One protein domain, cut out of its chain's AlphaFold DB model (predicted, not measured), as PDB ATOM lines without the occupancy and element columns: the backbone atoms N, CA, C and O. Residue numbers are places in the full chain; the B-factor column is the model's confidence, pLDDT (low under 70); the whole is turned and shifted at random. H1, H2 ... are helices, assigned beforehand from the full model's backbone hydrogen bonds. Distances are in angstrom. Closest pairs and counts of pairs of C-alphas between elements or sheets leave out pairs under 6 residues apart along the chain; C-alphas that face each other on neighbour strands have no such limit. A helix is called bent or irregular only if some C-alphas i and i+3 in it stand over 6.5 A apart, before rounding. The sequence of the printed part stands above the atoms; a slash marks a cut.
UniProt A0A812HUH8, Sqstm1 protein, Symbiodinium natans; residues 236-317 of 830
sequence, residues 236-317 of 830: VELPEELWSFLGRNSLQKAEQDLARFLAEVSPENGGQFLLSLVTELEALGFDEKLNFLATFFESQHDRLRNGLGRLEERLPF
ATOM      1  N   VAL A 236      25.950 -37.718  26.056       51.06
ATOM      2  CA  VAL A 236      25.158 -37.156  24.945       51.06
ATOM      3  C   VAL A 236      26.018 -36.323  23.976       51.06
ATOM      4  O   VAL A 236      25.637 -36.155  22.826       51.06
ATOM      5  N   GLU A 237      27.216 -35.872  24.374       53.25
ATOM      6  CA  GLU A 237      28.184 -35.178  23.494       53.25
ATOM      7  C   GLU A 237      28.937 -36.122  22.513       53.25
ATOM      8  O   GLU A 237      29.888 -35.710  21.841       53.25
ATOM      9  N   LEU A 238      28.519 -37.391  22.395       57.09
ATOM     10  CA  LEU A 238      29.061 -38.386  21.449       57.09
ATOM     11  C   LEU A 238      28.110 -38.835  20.300       57.09
ATOM     12  O   LEU A 238      28.185 -39.998  19.909       57.09
ATOM     13  N   PRO A 239      27.208 -38.020  19.718       52.53
ATOM     14  CA  PRO A 239      25.994 -38.605  19.144       52.53
ATOM     15  C   PRO A 239      26.039 -39.038  17.663       52.53
ATOM     16  O   PRO A 239      25.167 -39.808  17.286       52.53
ATOM     17  N   GLU A 240      27.016 -38.652  16.829       53.25
ATOM     18  CA  GLU A 240      27.016 -39.064  15.400       53.25
ATOM     19  C   GLU A 240      28.134 -40.042  15.026       53.25
ATOM     20  O   GLU A 240      27.883 -41.074  14.401       53.25
ATOM     21  N   GLU A 241      29.363 -39.771  15.468       60.66
ATOM     22  CA  GLU A 241      30.510 -40.653  15.216       60.66
ATOM     23  C   GLU A 241      30.255 -42.051  15.791       60.66
ATOM     24  O   GLU A 241      30.389 -43.040  15.075       60.66
ATOM     25  N   LEU A 242      29.794 -42.132  17.047       68.56
ATOM     26  CA  LEU A 242      29.512 -43.399  17.722       68.56
ATOM     27  C   LEU A 242      28.365 -44.164  17.051       68.56
ATOM     28  O   LEU A 242      28.430 -45.381  16.943       68.56
ATOM     29  N   TRP A 243      27.344 -43.465  16.554       68.06
ATOM     30  CA  TRP A 243      26.240 -44.102  15.840       68.06
ATOM     31  C   TRP A 243      26.713 -44.767  14.551       68.06
ATOM     32  O   TRP A 243      26.502 -45.962  14.340       68.06
ATOM     33  N   SER A 244      27.418 -44.002  13.709       67.06
ATOM     34  CA  SER A 244      27.983 -44.510  12.455       67.06
ATOM     35  C   SER A 244      28.944 -45.679  12.690       67.06
ATOM     36  O   SER A 244      29.093 -46.562  11.848       67.06
ATOM     37  N   PHE A 245      29.569 -45.698  13.866       71.25
ATOM     38  CA  PHE A 245      30.527 -46.696  14.282       71.25
ATOM     39  C   PHE A 245      29.888 -48.022  14.711       71.25
ATOM     40  O   PHE A 245      30.366 -49.088  14.320       71.25
ATOM     41  N   LEU A 246      28.795 -47.965  15.477       76.56
ATOM     42  CA  LEU A 246      28.047 -49.153  15.898       76.56
ATOM     43  C   LEU A 246      27.410 -49.863  14.696       76.56
ATOM     44  O   LEU A 246      27.536 -51.083  14.578       76.56
ATOM     45  N   GLY A 247      26.840 -49.095  13.760       69.69
ATOM     46  CA  GLY A 247      26.235 -49.644  12.543       69.69
ATOM     47  C   GLY A 247      27.240 -50.337  11.611       69.69
ATOM     48  O   GLY A 247      26.911 -51.340  10.983       69.69
ATOM     49  N   ARG A 248      28.495 -49.865  11.550       67.94
ATOM     50  CA  ARG A 248      29.561 -50.478  10.726       67.94
ATOM     51  C   ARG A 248      30.125 -51.781  11.296       67.94
ATOM     52  O   ARG A 248      30.689 -52.559  10.535       67.94
ATOM     53  N   ASN A 249      29.996 -52.014  12.602       69.81
ATOM     54  CA  ASN A 249      30.563 -53.181  13.290       69.81
ATOM     55  C   ASN A 249      29.496 -54.220  13.682       69.81
ATOM     56  O   ASN A 249      29.726 -55.027  14.578       69.81
ATOM     57  N   SER A 250      28.326 -54.197  13.035       74.56
ATOM     58  CA  SER A 250      27.229 -55.150  13.274       74.56
ATOM     59  C   SER A 250      26.677 -55.154  14.712       74.56
ATOM     60  O   SER A 250      26.057 -56.129  15.130       74.56
ATOM     61  N   LEU A 251      26.844 -54.057  15.463       82.94
ATOM     62  CA  LEU A 251      26.371 -53.906  16.848       82.94
ATOM     63  C   LEU A 251      24.948 -53.327  16.881       82.94
ATOM     64  O   LEU A 251      24.702 -52.214  17.358       82.94
ATOM     65  N   GLN A 252      24.008 -54.067  16.292       85.25
ATOM     66  CA  GLN A 252      22.649 -53.589  16.023       85.25
ATOM     67  C   GLN A 252      21.860 -53.309  17.308       85.25
ATOM     68  O   GLN A 252      21.059 -52.371  17.351       85.25
ATOM     69  N   LYS A 253      22.059 -54.096  18.375       86.81
ATOM     70  CA  LYS A 253      21.347 -53.890  19.640       86.81
ATOM     71  C   LYS A 253      21.867 -52.658  20.371       86.81
ATOM     72  O   LYS A 253      21.066 -51.876  20.885       86.81
ATOM     73  N   ALA A 254      23.180 -52.465  20.396       86.31
ATOM     74  CA  ALA A 254      23.816 -51.288  20.959       86.31
ATOM     75  C   ALA A 254      23.414 -50.024  20.190       86.31
ATOM     76  O   ALA A 254      23.133 -49.006  20.817       86.31
ATOM     77  N   GLU A 255      23.310 -50.088  18.860       88.12
ATOM     78  CA  GLU A 255      22.816 -48.982  18.031       88.12
ATOM     79  C   GLU A 255      21.365 -48.611  18.389       88.12
ATOM     80  O   GLU A 255      21.063 -47.451  18.668       88.12
ATOM     81  N   GLN A 256      20.465 -49.597  18.481       87.94
ATOM     82  CA  GLN A 256      19.065 -49.370  18.867       87.94
ATOM     83  C   GLN A 256      18.915 -48.820  20.291       87.94
ATOM     84  O   GLN A 256      18.026 -48.011  20.573       87.94
ATOM     85  N   ASP A 257      19.752 -49.270  21.221       87.56
ATOM     86  CA  ASP A 257      19.693 -48.813  22.605       87.56
ATOM     87  C   ASP A 257      20.351 -47.431  22.768       87.56
ATOM     88  O   ASP A 257      19.883 -46.631  23.582       87.56
ATOM     89  N   LEU A 258      21.341 -47.092  21.930       85.69
ATOM     90  CA  LEU A 258      21.858 -45.730  21.782       85.69
ATOM     91  C   LEU A 258      20.776 -44.791  21.229       85.69
ATOM     92  O   LEU A 258      20.583 -43.710  21.780       85.69
ATOM     93  N   ALA A 259      20.011 -45.228  20.220       85.31
ATOM     94  CA  ALA A 259      18.832 -44.523  19.705       85.31
ATOM     95  C   ALA A 259      17.847 -44.159  20.803       85.31
ATOM     96  O   ALA A 259      17.436 -43.005  20.934       85.31
ATOM     97  N   ARG A 260      17.504 -45.148  21.629       86.50
ATOM     98  CA  ARG A 260      16.566 -44.967  22.734       86.50
ATOM     99  C   ARG A 260      17.114 -44.009  23.787       86.50
ATOM    100  O   ARG A 260      16.365 -43.189  24.309       86.50
ATOM    101  N   PHE A 261      18.411 -44.078  24.073       85.50
ATOM    102  CA  PHE A 261      19.071 -43.170  25.004       85.50
ATOM    103  C   PHE A 261      19.150 -41.725  24.492       85.50
ATOM    104  O   PHE A 261      18.963 -40.796  25.274       85.50
ATOM    105  N   LEU A 262      19.407 -41.518  23.199       81.94
ATOM    106  CA  LEU A 262      19.440 -40.179  22.605       81.94
ATOM    107  C   LEU A 262      18.036 -39.574  22.476       81.94
ATOM    108  O   LEU A 262      17.877 -38.372  22.684       81.94
ATOM    109  N   ALA A 263      17.019 -40.395  22.197       84.38
ATOM    110  CA  ALA A 263      15.620 -39.969  22.171       84.38
ATOM    111  C   ALA A 263      15.091 -39.608  23.571       84.38
ATOM    112  O   ALA A 263      14.367 -38.626  23.731       84.38
ATOM    113  N   GLU A 264      15.475 -40.375  24.594       85.69
ATOM    114  CA  GLU A 264      15.123 -40.121  25.988       85.69
ATOM    115  C   GLU A 264      16.346 -40.309  26.893       85.69
ATOM    116  O   GLU A 264      16.704 -41.421  27.304       85.69
ATOM    117  N   VAL A 265      16.972 -39.180  27.232       83.19
ATOM    118  CA  VAL A 265      18.193 -39.122  28.038       83.19
ATOM    119  C   VAL A 265      17.877 -39.474  29.496       83.19
ATOM    120  O   VAL A 265      17.588 -38.607  30.322       83.19
ATOM    121  N   SER A 266      17.957 -40.764  29.819       81.19
ATOM    122  CA  SER A 266      17.723 -41.303  31.161       81.19
ATOM    123  C   SER A 266      18.862 -42.230  31.623       81.19
ATOM    124  O   SER A 266      19.540 -42.858  30.801       81.19
ATOM    125  N   PRO A 267      19.126 -42.323  32.940       76.81
ATOM    126  CA  PRO A 267      20.067 -43.292  33.504       76.81
ATOM    127  C   PRO A 267      19.771 -44.745  33.134       76.81
ATOM    128  O   PRO A 267      20.702 -45.539  33.010       76.81
ATOM    129  N   GLU A 268      18.491 -45.083  32.997       82.12
ATOM    130  CA  GLU A 268      17.994 -46.410  32.658       82.12
ATOM    131  C   GLU A 268      18.330 -46.744  31.202       82.12
ATOM    132  O   GLU A 268      18.963 -47.766  30.944       82.12
ATOM    133  N   ASN A 269      18.014 -45.839  30.268       81.31
ATOM    134  CA  ASN A 269      18.321 -46.020  28.849       81.31
ATOM    135  C   ASN A 269      19.837 -46.021  28.600       81.31
ATOM    136  O   ASN A 269      20.337 -46.841  27.835       81.31
ATOM    137  N   GLY A 270      20.590 -45.163  29.297       78.88
ATOM    138  CA  GLY A 270      22.053 -45.138  29.199       78.88
ATOM    139  C   GLY A 270      22.712 -46.394  29.778       78.88
ATOM    140  O   GLY A 270      23.700 -46.881  29.234       78.88
ATOM    141  N   GLY A 271      22.160 -46.947  30.862       78.62
ATOM    142  CA  GLY A 271      22.592 -48.235  31.407       78.62
ATOM    143  C   GLY A 271      22.300 -49.394  30.452       78.62
ATOM    144  O   GLY A 271      23.165 -50.241  30.247       78.62
ATOM    145  N   GLN A 272      21.118 -49.391  29.830       83.19
ATOM    146  CA  GLN A 272      20.709 -50.398  28.854       83.19
ATOM    147  C   GLN A 272      21.602 -50.381  27.605       83.19
ATOM    148  O   GLN A 272      22.056 -51.435  27.175       83.19
ATOM    149  N   PHE A 273      21.927 -49.194  27.086       87.38
ATOM    150  CA  PHE A 273      22.888 -49.027  25.995       87.38
ATOM    151  C   PHE A 273      24.258 -49.630  26.328       87.38
ATOM    152  O   PHE A 273      24.786 -50.421  25.551       87.38
ATOM    153  N   LEU A 274      24.828 -49.289  27.491       81.94
ATOM    154  CA  LEU A 274      26.145 -49.798  27.885       81.94
ATOM    155  C   LEU A 274      26.156 -51.318  28.046       81.94
ATOM    156  O   LEU A 274      27.143 -51.956  27.694       81.94
ATOM    157  N   LEU A 275      25.075 -51.886  28.582       82.88
ATOM    158  CA  LEU A 275      24.943 -53.329  28.717       82.88
ATOM    159  C   LEU A 275      24.923 -54.002  27.340       82.88
ATOM    160  O   LEU A 275      25.727 -54.895  27.104       82.88
ATOM    161  N   SER A 276      24.077 -53.526  26.423       85.31
ATOM    162  CA  SER A 276      23.991 -54.061  25.060       85.31
ATOM    163  C   SER A 276      25.308 -53.920  24.296       85.31
ATOM    164  O   SER A 276      25.735 -54.874  23.656       85.31
ATOM    165  N   LEU A 277      26.006 -52.788  24.443       84.56
ATOM    166  CA  LEU A 277      27.330 -52.579  23.855       84.56
ATOM    167  C   LEU A 277      28.351 -53.607  24.352       84.56
ATOM    168  O   LEU A 277      29.035 -54.224  23.546       84.56
ATOM    169  N   VAL A 278      28.466 -53.799  25.668       84.88
ATOM    170  CA  VAL A 278      29.436 -54.751  26.233       84.88
ATOM    171  C   VAL A 278      29.082 -56.186  25.845       84.88
ATOM    172  O   VAL A 278      29.968 -56.936  25.456       84.88
ATOM    173  N   THR A 279      27.802 -56.558  25.896       84.25
ATOM    174  CA  THR A 279      27.353 -57.911  25.547       84.25
ATOM    175  C   THR A 279      27.576 -58.238  24.071       84.25
ATOM    176  O   THR A 279      28.049 -59.329  23.761       84.25
ATOM    177  N   GLU A 280      27.278 -57.317  23.154       86.56
ATOM    178  CA  GLU A 280      27.537 -57.548  21.730       86.56
ATOM    179  C   GLU A 280      29.037 -57.549  21.422       86.56
ATOM    180  O   GLU A 280      29.500 -58.418  20.688       86.56
ATOM    181  N   LEU A 281      29.819 -56.663  22.050       82.94
ATOM    182  CA  LEU A 281      31.276 -56.700  21.931       82.94
ATOM    183  C   LEU A 281      31.861 -58.007  22.454       82.94
ATOM    184  O   LEU A 281      32.798 -58.504  21.850       82.94
ATOM    185  N   GLU A 282      31.341 -58.585  23.538       83.50
ATOM    186  CA  GLU A 282      31.775 -59.893  24.045       83.50
ATOM    187  C   GLU A 282      31.439 -61.038  23.080       83.50
ATOM    188  O   GLU A 282      32.216 -61.994  22.991       83.50
ATOM    189  N   ALA A 283      30.339 -60.925  22.332       84.69
ATOM    190  CA  ALA A 283      29.893 -61.924  21.364       84.69
ATOM    191  C   ALA A 283      30.691 -61.920  20.045       84.69
ATOM    192  O   ALA A 283      30.703 -62.937  19.354       84.69
ATOM    193  N   LEU A 284      31.375 -60.820  19.714       81.44
ATOM    194  CA  LEU A 284      32.204 -60.713  18.507       81.44
ATOM    195  C   LEU A 284      33.408 -61.672  18.516       81.44
ATOM    196  O   LEU A 284      33.970 -62.012  19.570       81.44
ATOM    197  N   GLY A 285      33.854 -62.060  17.318       79.88
ATOM    198  CA  GLY A 285      35.121 -62.760  17.123       79.88
ATOM    199  C   GLY A 285      36.318 -61.916  17.575       79.88
ATOM    200  O   GLY A 285      36.222 -60.700  17.737       79.88
ATOM    201  N   PHE A 286      37.471 -62.550  17.806       72.62
ATOM    202  CA  PHE A 286      38.676 -61.836  18.250       72.62
ATOM    203  C   PHE A 286      39.091 -60.737  17.257       72.62
ATOM    204  O   PHE A 286      39.288 -59.596  17.668       72.62
ATOM    205  N   ASP A 287      39.122 -61.046  15.962       66.50
ATOM    206  CA  ASP A 287      39.525 -60.093  14.920       66.50
ATOM    207  C   ASP A 287      38.536 -58.924  14.777       66.50
ATOM    208  O   ASP A 287      38.935 -57.775  14.599       66.50
ATOM    209  N   GLU A 288      37.240 -59.183  14.949       75.50
ATOM    210  CA  GLU A 288      36.191 -58.156  14.919       75.50
ATOM    211  C   GLU A 288      36.270 -57.233  16.142       75.50
ATOM    212  O   GLU A 288      36.137 -56.015  16.012       75.50
ATOM    213  N   LYS A 289      36.563 -57.787  17.329       77.69
ATOM    214  CA  LYS A 289      36.849 -57.003  18.542       77.69
ATOM    215  C   LYS A 289      38.061 -56.102  18.337       77.69
ATOM    216  O   LYS A 289      38.017 -54.932  18.717       77.69
ATOM    217  N   LEU A 290      39.136 -56.630  17.749       70.00
ATOM    218  CA  LEU A 290      40.337 -55.854  17.441       70.00
ATOM    219  C   LEU A 290      40.034 -54.719  16.468       70.00
ATOM    220  O   LEU A 290      40.411 -53.579  16.735       70.00
ATOM    221  N   ASN A 291      39.308 -55.012  15.389       71.88
ATOM    222  CA  ASN A 291      38.924 -54.016  14.399       71.88
ATOM    223  C   ASN A 291      38.039 -52.921  15.008       71.88
ATOM    224  O   ASN A 291      38.316 -51.737  14.811       71.88
ATOM    225  N   PHE A 292      37.036 -53.289  15.814       78.38
ATOM    226  CA  PHE A 292      36.212 -52.335  16.559       78.38
ATOM    227  C   PHE A 292      37.071 -51.458  17.477       78.38
ATOM    228  O   PHE A 292      36.913 -50.244  17.524       78.38
ATOM    229  N   LEU A 293      38.015 -52.033  18.216       72.19
ATOM    230  CA  LEU A 293      38.854 -51.236  19.105       72.19
ATOM    231  C   LEU A 293      39.777 -50.299  18.325       72.19
ATOM    232  O   LEU A 293      39.821 -49.114  18.646       72.19
ATOM    233  N   ALA A 294      40.469 -50.792  17.299       69.31
ATOM    234  CA  ALA A 294      41.369 -49.990  16.472       69.31
ATOM    235  C   ALA A 294      40.641 -48.789  15.856       69.31
ATOM    236  O   ALA A 294      41.039 -47.641  16.060       69.31
ATOM    237  N   THR A 295      39.505 -49.041  15.209       71.62
ATOM    238  CA  THR A 295      38.721 -47.999  14.539       71.62
ATOM    239  C   THR A 295      38.028 -47.052  15.535       71.62
ATOM    240  O   THR A 295      37.938 -45.846  15.284       71.62
ATOM    241  N   PHE A 296      37.631 -47.534  16.724       76.00
ATOM    242  CA  PHE A 296      37.163 -46.672  17.815       76.00
ATOM    243  C   PHE A 296      38.281 -45.741  18.292       76.00
ATOM    244  O   PHE A 296      38.071 -44.533  18.408       76.00
ATOM    245  N   PHE A 297      39.478 -46.274  18.544       66.06
ATOM    246  CA  PHE A 297      40.621 -45.491  19.007       66.06
ATOM    247  C   PHE A 297      41.065 -44.447  17.986       66.06
ATOM    248  O   PHE A 297      41.351 -43.322  18.389       66.06
ATOM    249  N   GLU A 298      41.072 -44.781  16.697       70.50
ATOM    250  CA  GLU A 298      41.334 -43.824  15.619       70.50
ATOM    251  C   GLU A 298      40.291 -42.704  15.601       70.50
ATOM    252  O   GLU A 298      40.660 -41.530  15.626       70.50
ATOM    253  N   SER A 299      38.996 -43.036  15.682       71.50
ATOM    254  CA  SER A 299      37.930 -42.020  15.710       71.50
ATOM    255  C   SER A 299      38.028 -41.086  16.923       71.50
ATOM    256  O   SER A 299      37.717 -39.900  16.844       71.50
ATOM    257  N   GLN A 300      38.485 -41.609  18.065       67.62
ATOM    258  CA  GLN A 300      38.597 -40.854  19.311       67.62
ATOM    259  C   GLN A 300      39.991 -40.251  19.524       67.62
ATOM    260  O   GLN A 300      40.204 -39.574  20.536       67.62
ATOM    261  N   HIS A 301      40.934 -40.462  18.599       65.44
ATOM    262  CA  HIS A 301      42.348 -40.131  18.769       65.44
ATOM    263  C   HIS A 301      42.552 -38.659  19.143       65.44
ATOM    264  O   HIS A 301      43.202 -38.357  20.145       65.44
ATOM    265  N   ASP A 302      41.914 -37.734  18.427       64.06
ATOM    266  CA  ASP A 302      42.064 -36.301  18.689       64.06
ATOM    267  C   ASP A 302      41.386 -35.866  19.991       64.06
ATOM    268  O   ASP A 302      41.912 -35.024  20.727       64.06
ATOM    269  N   ARG A 303      40.247 -36.471  20.350       65.06
ATOM    270  CA  ARG A 303      39.575 -36.213  21.635       65.06
ATOM    271  C   ARG A 303      40.424 -36.710  22.807       65.06
ATOM    272  O   ARG A 303      40.557 -35.998  23.808       65.06
ATOM    273  N   LEU A 304      41.030 -37.890  22.674       58.88
ATOM    274  CA  LEU A 304      41.941 -38.480  23.654       58.88
ATOM    275  C   LEU A 304      43.233 -37.672  23.762       58.88
ATOM    276  O   LEU A 304      43.625 -37.330  24.875       58.88
ATOM    277  N   ARG A 305      43.841 -37.274  22.641       59.09
ATOM    278  CA  ARG A 305      45.046 -36.432  22.598       59.09
ATOM    279  C   ARG A 305      44.807 -35.081  23.260       59.09
ATOM    280  O   ARG A 305      45.565 -34.685  24.139       59.09
ATOM    281  N   ASN A 306      43.711 -34.408  22.921       59.78
ATOM    282  CA  ASN A 306      43.333 -33.140  23.544       59.78
ATOM    283  C   ASN A 306      42.978 -33.313  25.031       59.78
ATOM    284  O   ASN A 306      43.260 -32.444  25.858       59.78
ATOM    285  N   GLY A 307      42.367 -34.441  25.401       58.78
ATOM    286  CA  GLY A 307      42.109 -34.814  26.789       58.78
ATOM    287  C   GLY A 307      43.392 -35.020  27.595       58.78
ATOM    288  O   GLY A 307      43.504 -34.483  28.698       58.78
ATOM    289  N   LEU A 308      44.355 -35.748  27.029       57.41
ATOM    290  CA  LEU A 308      45.662 -36.030  27.615       57.41
ATOM    291  C   LEU A 308      46.532 -34.776  27.681       57.41
ATOM    292  O   LEU A 308      47.111 -34.534  28.730       57.41
ATOM    293  N   GLY A 309      46.526 -33.915  26.661       56.62
ATOM    294  CA  GLY A 309      47.237 -32.632  26.687       56.62
ATOM    295  C   GLY A 309      46.724 -31.702  27.791       56.62
ATOM    296  O   GLY A 309      47.502 -31.168  28.578       56.62
ATOM    297  N   ARG A 310      45.398 -31.595  27.962       64.44
ATOM    298  CA  ARG A 310      44.804 -30.864  29.102       64.44
ATOM    299  C   ARG A 310      45.124 -31.508  30.452       64.44
ATOM    300  O   ARG A 310      45.111 -30.829  31.480       64.44
ATOM    301  N   LEU A 311      45.321 -32.824  30.487       51.50
ATOM    302  CA  LEU A 311      45.680 -33.542  31.705       51.50
ATOM    303  C   LEU A 311      47.159 -33.332  32.048       51.50
ATOM    304  O   LEU A 311      47.464 -33.098  33.213       51.50
ATOM    305  N   GLU A 312      48.038 -33.351  31.053       58.31
ATOM    306  CA  GLU A 312      49.470 -33.073  31.151       58.31
ATOM    307  C   GLU A 312      49.728 -31.627  31.588       58.31
ATOM    308  O   GLU A 312      50.493 -31.394  32.518       58.31
ATOM    309  N   GLU A 313      48.985 -30.656  31.050       65.50
ATOM    310  CA  GLU A 313      49.047 -29.255  31.488       65.50
ATOM    311  C   GLU A 313      48.635 -29.091  32.965       65.50
ATOM    312  O   GLU A 313      49.193 -28.287  33.715       65.50
ATOM    313  N   ARG A 314      47.666 -29.892  33.425       61.34
ATOM    314  CA  ARG A 314      47.215 -29.887  34.828       61.34
ATOM    315  C   ARG A 314      48.108 -30.720  35.742       61.34
ATOM    316  O   ARG A 314      48.091 -30.495  36.954       61.34
ATOM    317  N   LEU A 315      48.838 -31.685  35.192       52.47
ATOM    318  CA  LEU A 315      49.677 -32.648  35.898       52.47
ATOM    319  C   LEU A 315      50.972 -32.884  35.090       52.47
ATOM    320  O   LEU A 315      51.159 -33.968  34.537       52.47
ATOM    321  N   PRO A 316      51.908 -31.913  35.082       58.59
ATOM    322  CA  PRO A 316      53.144 -31.962  34.282       58.59
ATOM    323  C   PRO A 316      54.124 -33.075  34.696       58.59
ATOM    324  O   PRO A 316      55.185 -33.243  34.111       58.59
ATOM    325  N   PHE A 317      53.778 -33.844  35.727       56.31
ATOM    326  CA  PHE A 317      54.537 -34.985  36.227       56.31
ATOM    327  C   PHE A 317      54.035 -36.339  35.690       56.31
ATOM    328  O   PHE A 317      54.614 -37.371  36.027       56.31
TER     329      PHE A 317
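What this domain is: This is residues 236 to 317 of the 830 residues of the protein "Sqstm1 protein" of Symbiodinium natans (UniProt A0A812HUH8). One long bent helix, H4, slants away from a cluster of three helices as an arm, and residues 301 to 317 stick out free. In the cluster H2 and H3 lie side by side, and short H1 packs on H2. The 82 printed residues include four named helices, H1 to H4 in order, all helix; the whole is loose, radius of gyration of the C-alphas 14.7 A, spanning 41 by 33 by 19 A.

How they stand to each other: Look at H4, residues 286 to 314, assigned as one helix by its hydrogen bonds but bent: C-alphas 299 and 302 are 7.7 A apart, and arms H4a (286 to 299) and H4b (302 to 314) stand at a steep 64 degrees. H2, residues 252 to 263, and H3, residues 267 to 283, touch as a hairpin, closest C-alphas Asp 257 and Phe 273, 4.7 A. Every helix and arm has its O i to N i+4 pairs within hydrogen-bond range.

Where its parts are: Find C-alpha 286 at (38.676, -61.836, 18.250); H4a runs 20.0 A. H4b ends at C-alpha 314, (47.215, -29.887, 34.828).

The domain as a whole: The printed part has no cut; its mean pLDDT is 73.0, and 33 residues are under 70, among them residues 300 to 317.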